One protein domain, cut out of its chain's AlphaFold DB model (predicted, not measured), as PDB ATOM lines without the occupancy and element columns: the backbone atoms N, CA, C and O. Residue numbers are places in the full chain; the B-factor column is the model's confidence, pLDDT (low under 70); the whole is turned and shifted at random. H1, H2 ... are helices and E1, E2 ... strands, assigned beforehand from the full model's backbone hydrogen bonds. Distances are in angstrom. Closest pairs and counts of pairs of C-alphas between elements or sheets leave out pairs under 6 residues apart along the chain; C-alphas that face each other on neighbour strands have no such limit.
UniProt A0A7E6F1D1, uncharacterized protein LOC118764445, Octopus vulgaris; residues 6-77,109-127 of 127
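Overview. This is residues 6 to 77 and 109 to 127 of the 127 residues of the protein "uncharacterized protein LOC118764445" of Octopus vulgaris (UniProt A0A7E6F1D1). A small, twisted wall of three antiparallel strands, E2, E1 and E5, has the long loop stretch of residues 41 to 65 and the separate strand E3 over one face, with the other face bare. H1 sits past the E5 edge and only grazes the sheet, while residues 109 to 115 stick out as a free arm leading into E4 and E5. The printed part has 91 residues with one named helix and five named strands, in the order H1 E1 E2 E3 E4 E5; the class is mostly strand, though only 38 residues are in named elements. It is compact, with a radius of gyration of the C-alphas of 13.7 A, and only just elongated, spanning 43 by 28 by 26 A.

Along the chain. Find C-alpha 22 at (-14.140, -39.016, 39.454); from there E1, residues 22 to 29, runs 22.7 A. E2, residues 32 to 40, covers 23.3 A and bends by 64 degrees at residue 35. E5, residues 119 to 125, covers 18.8 A and ends at C-alpha 125, (-18.304, -41.506, 41.154). E3 is residues 66 to 71, 16.0 A; E4 is residues 115 to 117, 6.8 A. H1, residues 10 to 14, begins at C-alpha 10, (-18.980, -38.139, 54.885), and is 7.7 A long.

Arrangement. Start at E1, the inner strand. E1 and E2 form a hairpin, antiparallel at 162 degrees; look for N 25 and O 37, 2.8 A apart, within hydrogen-bond range. On E1's other side E5 is antiparallel at 155 degrees, with N 24 and O 123 at 2.8 A. E4 runs on into E5 across Asp 118, at 63 degrees, and the two meet only through their link. The closest C-alphas of E1 and E4 are those of Lys 29 and Val 117, 5.0 A. E3 is apart from E1, E2 and E5 and pairs with no named strand; its residues 70 to 71 form a short antiparallel pairing with residues 76 to 77. Residues 6 to 7 pair parallel with residues 120 to 121 of E5. H1 grazes the sheet with residues 10 to 12; its one O i to N i+4 pair is out of range, but both O i to N i+3 pairs are within it.

Size, cuts and confidence. The farthest C-alphas, of Ile 17 and Asn 110, are 43.3 A apart. Residues 78 to 108 are not printed, and C-alphas 77 and 109 stand 19.6 A apart across this cut. Of the links printed whole, E2 to E3 is long, 25 residues. Mean pLDDT of the printed part is 88.6; residues 6 to 9 and residue 127 are under 70.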
ATOM      1  N   PHE A   6     -24.244 -26.459  52.561       63.56
ATOM      2  CA  PHE A   6     -23.104 -27.148  51.969       63.56
ATOM      3  C   PHE A   6     -22.985 -28.491  52.671       63.56
ATOM      4  O   PHE A   6     -22.682 -28.561  53.865       63.56
ATOM      5  N   LYS A   7     -23.286 -29.567  51.949       61.41
ATOM      6  CA  LYS A   7     -23.171 -30.919  52.482       61.41
ATOM      7  C   LYS A   7     -21.881 -31.523  51.956       61.41
ATOM      8  O   LYS A   7     -21.802 -31.999  50.827       61.41
ATOM      9  N   ARG A   8     -20.855 -31.543  52.809       62.12
ATOM     10  CA  ARG A   8     -19.713 -32.433  52.588       62.12
ATOM     11  C   ARG A   8     -20.192 -33.852  52.835       62.12
ATOM     12  O   ARG A   8     -20.542 -34.198  53.962       62.12
ATOM     13  N   SER A   9     -20.225 -34.665  51.783       66.50
ATOM     14  CA  SER A   9     -20.506 -36.087  51.944       66.50
ATOM     15  C   SER A   9     -19.484 -36.692  52.922       66.50
ATOM     16  O   SER A   9     -18.286 -36.467  52.723       66.50
ATOM     17  N   PRO A  10     -19.895 -37.468  53.949       75.31
ATOM     18  CA  PRO A  10     -18.980 -38.139  54.885       75.31
ATOM     19  C   PRO A  10     -17.925 -39.009  54.195       75.31
ATOM     20  O   PRO A  10     -16.907 -39.342  54.796       75.31
ATOM     21  N   ILE A  11     -18.159 -39.331  52.923       73.94
ATOM     22  CA  ILE A  11     -17.247 -39.978  51.989       73.94
ATOM     23  C   ILE A  11     -15.804 -39.448  52.050       73.94
ATOM     24  O   ILE A  11     -14.883 -40.243  51.885       73.94
ATOM     25  N   TYR A  12     -15.560 -38.164  52.357       80.12
ATOM     26  CA  TYR A  12     -14.182 -37.661  52.496       80.12
ATOM     27  C   TYR A  12     -13.357 -38.407  53.560       80.12
ATOM     28  O   TYR A  12     -12.134 -38.461  53.461       80.12
ATOM     29  N   LYS A  13     -14.013 -39.005  54.563       86.19
ATOM     30  CA  LYS A  13     -13.372 -39.821  55.605       86.19
ATOM     31  C   LYS A  13     -12.888 -41.175  55.084       86.19
ATOM     32  O   LYS A  13     -11.978 -41.755  55.662       86.19
ATOM     33  N   TYR A  14     -13.478 -41.655  53.995       89.00
ATOM     34  CA  TYR A  14     -13.183 -42.946  53.378       89.00
ATOM     35  C   TYR A  14     -12.345 -42.795  52.102       89.00
ATOM     36  O   TYR A  14     -12.169 -43.751  51.355       89.00
ATOM     37  N   TRP A  15     -11.802 -41.600  51.843       91.19
ATOM     38  CA  TRP A  15     -11.116 -41.289  50.588       91.19
ATOM     39  C   TRP A  15      -9.973 -42.256  50.264       91.19
ATOM     40  O   TRP A  15      -9.817 -42.669  49.123       91.19
ATOM     41  N   ASN A  16      -9.203 -42.655  51.278       89.56
ATOM     42  CA  ASN A  16      -8.022 -43.504  51.105       89.56
ATOM     43  C   ASN A  16      -8.345 -44.984  50.845       89.56
ATOM     44  O   ASN A  16      -7.430 -45.750  50.566       89.56
ATOM     45  N   ILE A  17      -9.607 -45.398  50.985       90.50
ATOM     46  CA  ILE A  17     -10.026 -46.798  50.806       90.50
ATOM     47  C   ILE A  17     -10.984 -46.988  49.627       90.50
ATOM     48  O   ILE A  17     -11.243 -48.118  49.227       90.50
ATOM     49  N   LEU A  18     -11.535 -45.899  49.088       89.81
ATOM     50  CA  LEU A  18     -12.460 -45.948  47.964       89.81
ATOM     51  C   LEU A  18     -11.687 -45.904  46.634       89.81
ATOM     52  O   LEU A  18     -10.751 -45.110  46.504       89.81
ATOM     53  N   PRO A  19     -12.094 -46.686  45.616       91.62
ATOM     54  CA  PRO A  19     -11.537 -46.605  44.268       91.62
ATOM     55  C   PRO A  19     -12.109 -45.379  43.540       91.62
ATOM     56  O   PRO A  19     -12.995 -45.471  42.695       91.62
ATOM     57  N   ILE A  20     -11.655 -44.192  43.934       92.62
ATOM     58  CA  ILE A  20     -12.192 -42.925  43.435       92.62
ATOM     59  C   ILE A  20     -11.684 -42.676  42.018       92.62
ATOM     60  O   ILE A  20     -10.505 -42.379  41.819       92.62
ATOM     61  N   GLU A  21     -12.589 -42.713  41.043       95.06
ATOM     62  CA  GLU A  21     -12.260 -42.339  39.669       95.06
ATOM     63  C   GLU A  21     -12.517 -40.865  39.392       95.06
ATOM     64  O   GLU A  21     -11.659 -40.157  38.865       95.06
ATOM     65  N   LYS A  22     -13.719 -40.389  39.731       96.31
ATOM     66  CA  LYS A  22     -14.140 -39.016  39.454       96.31
ATOM     67  C   LYS A  22     -14.824 -38.404  40.658       96.31
ATOM     68  O   LYS A  22     -15.512 -39.075  41.429       96.31
ATOM     69  N   VAL A  23     -14.680 -37.094  40.771       95.19
ATOM     70  CA  VAL A  23     -15.352 -36.285  41.786       95.19
ATOM     71  C   VAL A  23     -16.237 -35.279  41.071       95.19
ATOM     72  O   VAL A  23     -15.757 -34.514  40.237       95.19
ATOM     73  N   LYS A  24     -17.535 -35.279  41.378       94.38
ATOM     74  CA  LYS A  24     -18.495 -34.304  40.851       94.38
ATOM     75  C   LYS A  24     -18.809 -33.275  41.928       94.38
ATOM     76  O   LYS A  24     -19.286 -33.630  43.000       94.38
ATOM     77  N   LEU A  25     -18.612 -32.003  41.609       93.88
ATOM     78  CA  LEU A  25     -19.152 -30.871  42.357       93.88
ATOM     79  C   LEU A  25     -20.417 -30.402  41.641       93.88
ATOM     80  O   LEU A  25     -20.351 -30.053  40.465       93.88
ATOM     81  N   ALA A  26     -21.557 -30.381  42.324       92.88
ATOM     82  CA  ALA A  26     -22.821 -29.892  41.781       92.88
ATOM     83  C   ALA A  26     -23.304 -28.659  42.545       92.88
ATOM     84  O   ALA A  26     -23.328 -28.648  43.773       92.88
ATOM     85  N   LEU A  27     -23.721 -27.633  41.810       92.62
ATOM     86  CA  LEU A  27     -24.436 -26.477  42.333       92.62
ATOM     87  C   LEU A  27     -25.928 -26.709  42.130       92.62
ATOM     88  O   LEU A  27     -26.351 -27.020  41.014       92.62
ATOM     89  N   ARG A  28     -26.725 -26.547  43.190       91.62
ATOM     90  CA  ARG A  28     -28.156 -26.866  43.171       91.62
ATOM     91  C   ARG A  28     -29.029 -25.685  43.554       91.62
ATOM     92  O   ARG A  28     -28.758 -25.007  44.544       91.62
ATOM     93  N   LYS A  29     -30.112 -25.486  42.807       90.62
ATOM     94  CA  LYS A  29     -31.179 -24.527  43.118       90.62
ATOM     95  C   LYS A  29     -32.529 -25.213  42.967       90.62
ATOM     96  O   LYS A  29     -32.723 -25.940  41.995       90.62
ATOM     97  N   ASN A  30     -33.435 -25.026  43.923       89.31
ATOM     98  CA  ASN A  30     -34.735 -25.700  43.975       89.31
ATOM     99  C   ASN A  30     -34.610 -27.220  43.757       89.31
ATOM    100  O   ASN A  30     -35.287 -27.802  42.913       89.31
ATOM    101  N   ASN A  31     -33.670 -27.855  44.468       84.75
ATOM    102  CA  ASN A  31     -33.355 -29.283  44.344       84.75
ATOM    103  C   ASN A  31     -32.994 -29.766  42.926       84.75
ATOM    104  O   ASN A  31     -33.046 -30.967  42.680       84.75
ATOM    105  N   THR A  32     -32.557 -28.889  42.023       89.31
ATOM    106  CA  THR A  32     -32.108 -29.250  40.669       89.31
ATOM    107  C   THR A  32     -30.651 -28.841  40.467       89.31
ATOM    108  O   THR A  32     -30.249 -27.774  40.933       89.31
ATOM    109  N   ASP A  33     -29.861 -29.673  39.780       91.38
ATOM    110  CA  ASP A  33     -28.498 -29.318  39.361       91.38
ATOM    111  C   ASP A  33     -28.573 -28.158  38.355       91.38
ATOM    112  O   ASP A  33     -29.094 -28.316  37.254       91.38
ATOM    113  N   VAL A  34     -28.047 -26.989  38.726       93.75
ATOM    114  CA  VAL A  34     -27.951 -25.824  37.826       93.75
ATOM    115  C   VAL A  34     -26.586 -25.726  37.154       93.75
ATOM    116  O   VAL A  34     -26.455 -25.132  36.085       93.75
ATOM    117  N   HIS A  35     -25.559 -26.304  37.774       92.62
ATOM    118  CA  HIS A  35     -24.240 -26.448  37.179       92.62
ATOM    119  C   HIS A  35     -23.475 -27.593  37.844       92.62
ATOM    120  O   HIS A  35     -23.703 -27.892  39.015       92.62
ATOM    121  N   SER A  36     -22.527 -28.203  37.134       94.69
ATOM    122  CA  SER A  36     -21.634 -29.187  37.739       94.69
ATOM    123  C   SER A  36     -20.259 -29.198  37.099       94.69
ATOM    124  O   SER A  36     -20.142 -29.016  35.891       94.69
ATOM    125  N   LEU A  37     -19.253 -29.495  37.913       95.94
ATOM    126  CA  LEU A  37     -17.885 -29.740  37.489       95.94
ATOM    127  C   LEU A  37     -17.495 -31.179  37.827       95.94
ATOM    128  O   LEU A  37     -17.842 -31.679  38.896       95.94
ATOM    129  N   ILE A  38     -16.773 -31.833  36.923       97.19
ATOM    130  CA  ILE A  38     -16.241 -33.185  37.088       97.19
ATOM    131  C   ILE A  38     -14.720 -33.097  37.077       97.19
ATOM    132  O   ILE A  38     -14.142 -32.512  36.162       97.19
ATOM    133  N   PHE A  39     -14.093 -33.712  38.073       97.38
ATOM    134  CA  PHE A  39     -12.648 -33.781  38.249       97.38
ATOM    135  C   PHE A  39     -12.178 -35.237  38.211       97.38
ATOM    136  O   PHE A  39     -12.901 -36.133  38.652       97.38
ATOM    137  N   ASP A  40     -10.963 -35.464  37.723       97.50
ATOM    138  CA  ASP A  40     -10.226 -36.712  37.881       97.50
ATOM    139  C   ASP A  40      -9.830 -36.872  39.352       97.50
ATOM    140  O   ASP A  40      -9.034 -36.103  39.897       97.50
ATOM    141  N   GLY A  41     -10.425 -37.864  40.008       95.88
ATOM    142  CA  GLY A  41     -10.196 -38.156  41.417       95.88
ATOM    143  C   GLY A  41      -9.063 -39.149  41.665       95.88
ATOM    144  O   GLY A  41      -8.658 -39.325  42.817       95.88
ATOM    145  N   ARG A  42      -8.509 -39.778  40.622       95.25
ATOM    146  CA  ARG A  42      -7.517 -40.850  40.779       95.25
ATOM    147  C   ARG A  42      -6.215 -40.327  41.376       95.25
ATOM    148  O   ARG A  42      -5.661 -39.317  40.934       95.25
ATOM    149  N   GLY A  43      -5.709 -41.037  42.385       94.50
ATOM    150  CA  GLY A  43      -4.465 -40.686  43.078       94.50
ATOM    151  C   GLY A  43      -4.523 -39.357  43.840       94.50
ATOM    152  O   GLY A  43      -3.482 -38.811  44.202       94.50
ATOM    153  N   THR A  44      -5.717 -38.804  44.060       95.38
ATOM    154  CA  THR A  44      -5.902 -37.573  44.835       95.38
ATOM    155  C   THR A  44      -6.191 -37.888  46.298       95.38
ATOM    156  O   THR A  44      -6.582 -38.997  46.655       95.38
ATOM    157  N   THR A  45      -6.044 -36.882  47.156       93.62
ATOM    158  CA  THR A  45      -6.571 -36.894  48.521       93.62
ATOM    159  C   THR A  45      -7.857 -36.078  48.582       93.62
ATOM    160  O   THR A  45      -8.125 -35.243  47.713       93.62
ATOM    161  N   TYR A  46      -8.592 -36.198  49.686       90.62
ATOM    162  CA  TYR A  46      -9.768 -35.370  49.967       90.62
ATOM    163  C   TYR A  46      -9.493 -33.849  49.975       90.62
ATOM    164  O   TYR A  46     -10.441 -33.061  49.961       90.62
ATOM    165  N   LYS A  47      -8.216 -33.429  49.986       92.00
ATOM    166  CA  LYS A  47      -7.780 -32.025  49.906       92.00
ATOM    167  C   LYS A  47      -7.218 -31.613  48.541       92.00
ATOM    168  O   LYS A  47      -7.037 -30.420  48.334       92.00
ATOM    169  N   SER A  48      -6.918 -32.548  47.634       94.44
ATOM    170  CA  SER A  48      -6.142 -32.252  46.415       94.44
ATOM    171  C   SER A  48      -6.873 -32.508  45.095       94.44
ATOM    172  O   SER A  48      -6.308 -32.244  44.042       94.44
ATOM    173  N   TRP A  49      -8.100 -33.036  45.119       95.25
ATOM    174  CA  TRP A  49      -8.885 -33.299  43.902       95.25
ATOM    175  C   TRP A  49      -9.412 -32.030  43.222       95.25
ATOM    176  O   TRP A  49      -9.686 -32.031  42.025       95.25
ATOM    177  N   PHE A  50      -9.578 -30.951  43.989       95.81
ATOM    178  CA  PHE A  50     -10.139 -29.692  43.517       95.81
ATOM    179  C   PHE A  50      -9.036 -28.790  42.945       95.81
ATOM    180  O   PHE A  50      -8.602 -27.838  43.593       95.81
ATOM    181  N   SER A  51      -8.564 -29.116  41.742       95.50
ATOM    182  CA  SER A  51      -7.556 -28.342  41.006       95.50
ATOM    183  C   SER A  51      -7.904 -28.237  39.521       95.50
ATOM    184  O   SER A  51      -8.602 -29.100  38.989       95.50
ATOM    185  N   ASP A  52      -7.394 -27.202  38.838       94.38
ATOM    186  CA  ASP A  52      -7.621 -27.034  37.392       94.38
ATOM    187  C   ASP A  52      -7.060 -28.224  36.603       94.38
ATOM    188  O   ASP A  52      -7.757 -28.797  35.775       94.38
ATOM    189  N   SER A  53      -5.858 -28.686  36.966       94.88
ATOM    190  CA  SER A  53      -5.168 -29.793  36.292       94.88
ATOM    191  C   SER A  53      -5.897 -31.138  36.365       94.88
ATOM    192  O   SER A  53      -5.510 -32.094  35.697       94.88
ATOM    193  N   ARG A  54      -6.930 -31.237  37.208       96.38
ATOM    194  CA  ARG A  54      -7.786 -32.417  37.353       96.38
ATOM    195  C   ARG A  54      -9.155 -32.211  36.716       96.38
ATOM    196  O   ARG A  54      -9.928 -33.160  36.670       96.38
ATOM    197  N   LEU A  55      -9.498 -31.013  36.258       96.56
ATOM    198  CA  LEU A  55     -10.813 -30.720  35.712       96.56
ATOM    199  C   LEU A  55     -11.021 -31.445  34.370       96.56
ATOM    200  O   LEU A  55     -10.272 -31.254  33.419       96.56
ATOM    201  N   ILE A  56     -12.067 -32.268  34.299       96.75
ATOM    202  CA  ILE A  56     -12.474 -33.009  33.096       96.75
ATOM    203  C   ILE A  56     -13.557 -32.240  32.330       96.75
ATOM    204  O   ILE A  56     -13.567 -32.213  31.103       96.75
ATOM    205  N   SER A  57     -14.514 -31.647  33.048       95.56
ATOM    206  CA  SER A  57     -15.635 -30.913  32.448       95.56
ATOM    207  C   SER A  57     -15.280 -29.464  32.121       95.56
ATOM    208  O   SER A  57     -14.569 -28.821  32.887       95.56
ATOM    209  N   THR A  58     -15.910 -28.877  31.107       92.94
ATOM    210  CA  THR A  58     -15.799 -27.436  30.839       92.94
ATOM    211  C   THR A  58     -16.618 -26.607  31.847       92.94
ATOM    212  O   THR A  58     -17.815 -26.865  32.009       92.94
ATOM    213  N   PRO A  59     -16.028 -25.603  32.522       91.94
ATOM    214  CA  PRO A  59     -16.753 -24.731  33.441       91.94
ATOM    215  C   PRO A  59     -17.609 -23.699  32.689       91.94
ATOM    216  O   PRO A  59     -17.459 -23.484  31.488       91.94
ATOM    217  N   TRP A  60     -18.494 -22.989  33.400       90.50
ATOM    218  CA  TRP A  60     -19.381 -21.982  32.789       90.50
ATOM    219  C   TRP A  60     -18.664 -20.807  32.113       90.50
ATOM    220  O   TRP A  60     -19.302 -20.070  31.367       90.50
ATOM    221  N   PHE A  61     -17.383 -20.607  32.411       89.44
ATOM    222  CA  PHE A  61     -16.552 -19.542  31.855       89.44
ATOM    223  C   PHE A  61     -15.655 -20.014  30.702       89.44
ATOM    224  O   PHE A  61     -14.763 -19.286  30.278       89.44
ATOM    225  N   GLY A  62     -15.888 -21.220  30.175       89.25
ATOM    226  CA  GLY A  62     -15.147 -21.748  29.030       89.25
ATOM    227  C   GLY A  62     -13.703 -22.123  29.369       89.25
ATOM    228  O   GLY A  62     -13.409 -22.554  30.480       89.25
ATOM    229  N   ASN A  63     -12.798 -21.958  28.402       85.69
ATOM    230  CA  ASN A  63     -11.413 -22.455  28.466       85.69
ATOM    231  C   ASN A  63     -10.421 -21.461  29.097       85.69
ATOM    232  O   ASN A  63      -9.235 -21.466  28.777       85.69
ATOM    233  N   LEU A  64     -10.904 -20.566  29.956       87.44
ATOM    234  CA  LEU A  64     -10.050 -19.601  30.640       87.44
ATOM    235  C   LEU A  64      -9.349 -20.265  31.825       87.44
ATOM    236  O   LEU A  64      -9.980 -20.996  32.590       87.44
ATOM    237  N   SER A  65      -8.067 -19.961  32.022       87.44
ATOM    238  CA  SER A  65      -7.349 -20.378  33.227       87.44
ATOM    239  C   SER A  65      -8.023 -19.810  34.482       87.44
ATOM    240  O   SER A  65      -8.584 -18.704  34.474       87.44
ATOM    241  N   ALA A  66      -7.956 -20.563  35.576       93.12
ATOM    242  CA  ALA A  66      -8.537 -20.170  36.850       93.12
ATOM    243  C   ALA A  66      -7.772 -20.782  38.022       93.12
ATOM    244  O   ALA A  66      -7.269 -21.898  37.936       93.12
ATOM    245  N   ASN A  67      -7.752 -20.076  39.151       94.56
ATOM    246  CA  ASN A  67      -7.202 -20.603  40.394       94.56
ATOM    247  C   ASN A  67      -8.283 -21.349  41.178       94.56
ATOM    248  O   ASN A  67      -9.276 -20.745  41.591       94.56
ATOM    249  N   TYR A  68      -8.059 -22.637  41.430       96.00
ATOM    250  CA  TYR A  68      -8.926 -23.494  42.238       96.00
ATOM    251  C   TYR A  68      -8.334 -23.624  43.637       96.00
ATOM    252  O   TYR A  68      -7.216 -24.104  43.800       96.00
ATOM    253  N   ASN A  69      -9.076 -23.181  44.650       95.12
ATOM    254  CA  ASN A  69      -8.608 -23.170  46.030       95.12
ATOM    255  C   ASN A  69      -9.587 -23.904  46.943       95.12
ATOM    256  O   ASN A  69     -10.769 -23.552  47.016       95.12
ATOM    257  N   LEU A  70      -9.069 -24.890  47.677       92.56
ATOM    258  CA  LEU A  70      -9.783 -25.616  48.723       92.56
ATOM    259  C   LEU A  70      -9.168 -25.311  50.092       92.56
ATOM    260  O   LEU A  70      -8.130 -25.851  50.469       92.56
ATOM    261  N   TYR A  71      -9.864 -24.494  50.878       90.50
ATOM    262  CA  TYR A  71      -9.536 -24.225  52.276       90.50
ATOM    263  C   TYR A  71     -10.338 -25.183  53.156       90.50
ATOM    264  O   TYR A  71     -11.422 -24.870  53.648       90.50
ATOM    265  N   PHE A  72      -9.824 -26.405  53.306       83.19
ATOM    266  CA  PHE A  72     -10.574 -27.518  53.896       83.19
ATOM    267  C   PHE A  72     -11.089 -27.248  55.322       83.19
ATOM    268  O   PHE A  72     -12.214 -27.639  55.648       83.19
ATOM    269  N   ASN A  73     -10.283 -26.588  56.160       83.75
ATOM    270  CA  ASN A  73     -10.635 -26.284  57.553       83.75
ATOM    271  C   ASN A  73     -11.693 -25.174  57.659       83.75
ATOM    272  O   ASN A  73     -12.484 -25.175  58.594       83.75
ATOM    273  N   GLU A  74     -11.731 -24.266  56.683       84.38
ATOM    274  CA  GLU A  74     -12.705 -23.168  56.594       84.38
ATOM    275  C   GLU A  74     -13.984 -23.577  55.849       84.38
ATOM    276  O   GLU A  74     -14.893 -22.770  55.673       84.38
ATOM    277  N   GLU A  75     -14.052 -24.822  55.363       83.00
ATOM    278  CA  GLU A  75     -15.144 -25.305  54.510       83.00
ATOM    279  C   GLU A  75     -15.364 -24.401  53.286       83.00
ATOM    280  O   GLU A  75     -16.500 -24.182  52.856       83.00
ATOM    281  N   ARG A  76     -14.271 -23.851  52.738       88.69
ATOM    282  CA  ARG A  76     -14.317 -22.864  51.659       88.69
ATOM    283  C   ARG A  76     -13.722 -23.405  50.367       88.69
ATOM    284  O   ARG A  76     -12.572 -23.836  50.328       88.69
ATOM    285  N   PHE A  77     -14.505 -23.297  49.302       92.56
ATOM    286  CA  PHE A  77     -14.106 -23.565  47.926       92.56
ATOM    287  C   PHE A  77     -14.180 -22.261  47.151       92.56
ATOM    288  O   PHE A  77     -15.150 -21.509  47.286       92.56
ATOM    289  N   LYS A 109     -16.281  -7.110  40.282       82.06
ATOM    290  CA  LYS A 109     -16.428  -5.649  40.358       82.06
ATOM    291  C   LYS A 109     -17.788  -5.220  40.904       82.06
ATOM    292  O   LYS A 109     -17.916  -4.083  41.344       82.06
ATOM    293  N   ASN A 110     -18.791  -6.099  40.870       81.44
ATOM    294  CA  ASN A 110     -20.149  -5.779  41.291       81.44
ATOM    295  C   ASN A 110     -20.785  -6.921  42.095       81.44
ATOM    296  O   ASN A 110     -21.461  -7.798  41.557       81.44
ATOM    297  N   ALA A 111     -20.640  -6.859  43.420       71.38
ATOM    298  CA  ALA A 111     -21.200  -7.854  44.335       71.38
ATOM    299  C   ALA A 111     -22.741  -7.950  44.298       71.38
ATOM    300  O   ALA A 111     -23.293  -8.944  44.774       71.38
ATOM    301  N   SER A 112     -23.442  -6.951  43.741       77.06
ATOM    302  CA  SER A 112     -24.904  -6.994  43.586       77.06
ATOM    303  C   SER A 112     -25.375  -7.977  42.503       77.06
ATOM    304  O   SER A 112     -26.512  -8.433  42.553       77.06
ATOM    305  N   GLU A 113     -24.489  -8.394  41.592       76.19
ATOM    306  CA  GLU A 113     -24.785  -9.331  40.493       76.19
ATOM    307  C   GLU A 113     -24.494 -10.804  40.845       76.19
ATOM    308  O   GLU A 113     -24.384 -11.667  39.971       76.19
ATOM    309  N   ARG A 114     -24.339 -11.136  42.133       80.56
ATOM    310  CA  ARG A 114     -24.061 -12.514  42.565       80.56
ATOM    311  C   ARG A 114     -25.233 -13.447  42.263       80.56
ATOM    312  O   ARG A 114     -26.337 -13.264  42.773       80.56
ATOM    313  N   ASN A 115     -24.962 -14.527  41.527       85.12
ATOM    314  CA  ASN A 115     -25.928 -15.607  41.346       85.12
ATOM    315  C   ASN A 115     -25.843 -16.588  42.516       85.12
ATOM    316  O   ASN A 115     -24.861 -17.318  42.658       85.12
ATOM    317  N   TYR A 116     -26.894 -16.628  43.333       87.50
ATOM    318  CA  TYR A 116     -26.993 -17.531  44.477       87.50
ATOM    319  C   TYR A 116     -27.635 -18.867  44.106       87.50
ATOM    320  O   TYR A 116     -28.593 -18.930  43.322       87.50
ATOM    321  N   VAL A 117     -27.131 -19.919  44.744       90.25
ATOM    322  CA  VAL A 117     -27.701 -21.268  44.718       90.25
ATOM    323  C   VAL A 117     -27.953 -21.750  46.146       90.25
ATOM    324  O   VAL A 117     -27.383 -21.220  47.105       90.25
ATOM    325  N   ASP A 118     -28.818 -22.745  46.284       88.88
ATOM    326  CA  ASP A 118     -29.265 -23.242  47.585       88.88
ATOM    327  C   ASP A 118     -28.264 -24.236  48.179       88.88
ATOM    328  O   ASP A 118     -28.123 -24.316  49.398       88.88
ATOM    329  N   ALA A 119     -27.538 -24.979  47.338       88.00
ATOM    330  CA  ALA A 119     -26.556 -25.940  47.814       88.00
ATOM    331  C   ALA A 119     -25.362 -26.139  46.878       88.00
ATOM    332  O   ALA A 119     -25.427 -25.889  45.671       88.00
ATOM    333  N   MET A 120     -24.277 -26.634  47.474       90.38
ATOM    334  CA  MET A 120     -23.174 -27.277  46.770       90.38
ATOM    335  C   MET A 120     -22.994 -28.683  47.337       90.38
ATOM    336  O   MET A 120     -22.754 -28.842  48.534       90.38
ATOM    337  N   ASP A 121     -23.088 -29.677  46.462       89.19
ATOM    338  CA  ASP A 121     -22.954 -31.089  46.804       89.19
ATOM    339  C   ASP A 121     -21.714 -31.676  46.126       89.19
ATOM    340  O   ASP A 121     -21.361 -31.306  45.003       89.19
ATOM    341  N   ILE A 122     -21.047 -32.598  46.820       90.06
ATOM    342  CA  ILE A 122     -19.869 -33.307  46.313       90.06
ATOM    343  C   ILE A 122     -20.191 -34.797  46.271       90.06
ATOM    344  O   ILE A 122     -20.468 -35.410  47.306       90.06
ATOM    345  N   TYR A 123     -20.109 -35.375  45.077       88.88
ATOM    346  CA  TYR A 123     -20.313 -36.795  44.826       88.88
ATOM    347  C   TYR A 123     -19.001 -37.442  44.404       88.88
ATOM    348  O   TYR A 123     -18.242 -36.880  43.613       88.88
ATOM    349  N   ILE A 124     -18.771 -38.653  44.897       89.06
ATOM    350  CA  ILE A 124     -17.760 -39.546  44.343       89.06
ATOM    351  C   ILE A 124     -18.453 -40.467  43.359       89.06
ATOM    352  O   ILE A 124     -19.491 -41.048  43.671       89.06
ATOM    353  N   LEU A 125     -17.872 -40.573  42.174       86.88
ATOM    354  CA  LEU A 125     -18.304 -41.506  41.154       86.88
ATOM    355  C   LEU A 125     -17.349 -42.697  41.221       86.88
ATOM    356  O   LEU A 125     -16.158 -42.564  40.929       86.88
ATOM    357  N   LEU A 126     -17.895 -43.810  41.702       80.50
ATOM    358  CA  LEU A 126     -17.253 -45.120  41.727       80.50
ATOM    359  C   LEU A 126     -17.677 -45.885  40.469       80.50
ATOM    360  O   LEU A 126     -18.776 -45.654  39.955       80.50
ATOM    361  N   THR A 127     -16.822 -46.787  40.009       67.81
ATOM    362  CA  THR A 127     -17.152 -47.824  39.020       67.81
ATOM    363  C   THR A 127     -17.410 -49.148  39.701       67.81
ATOM    364  O   THR A 127     -16.622 -49.470  40.622       67.81
TER     365      THR A 127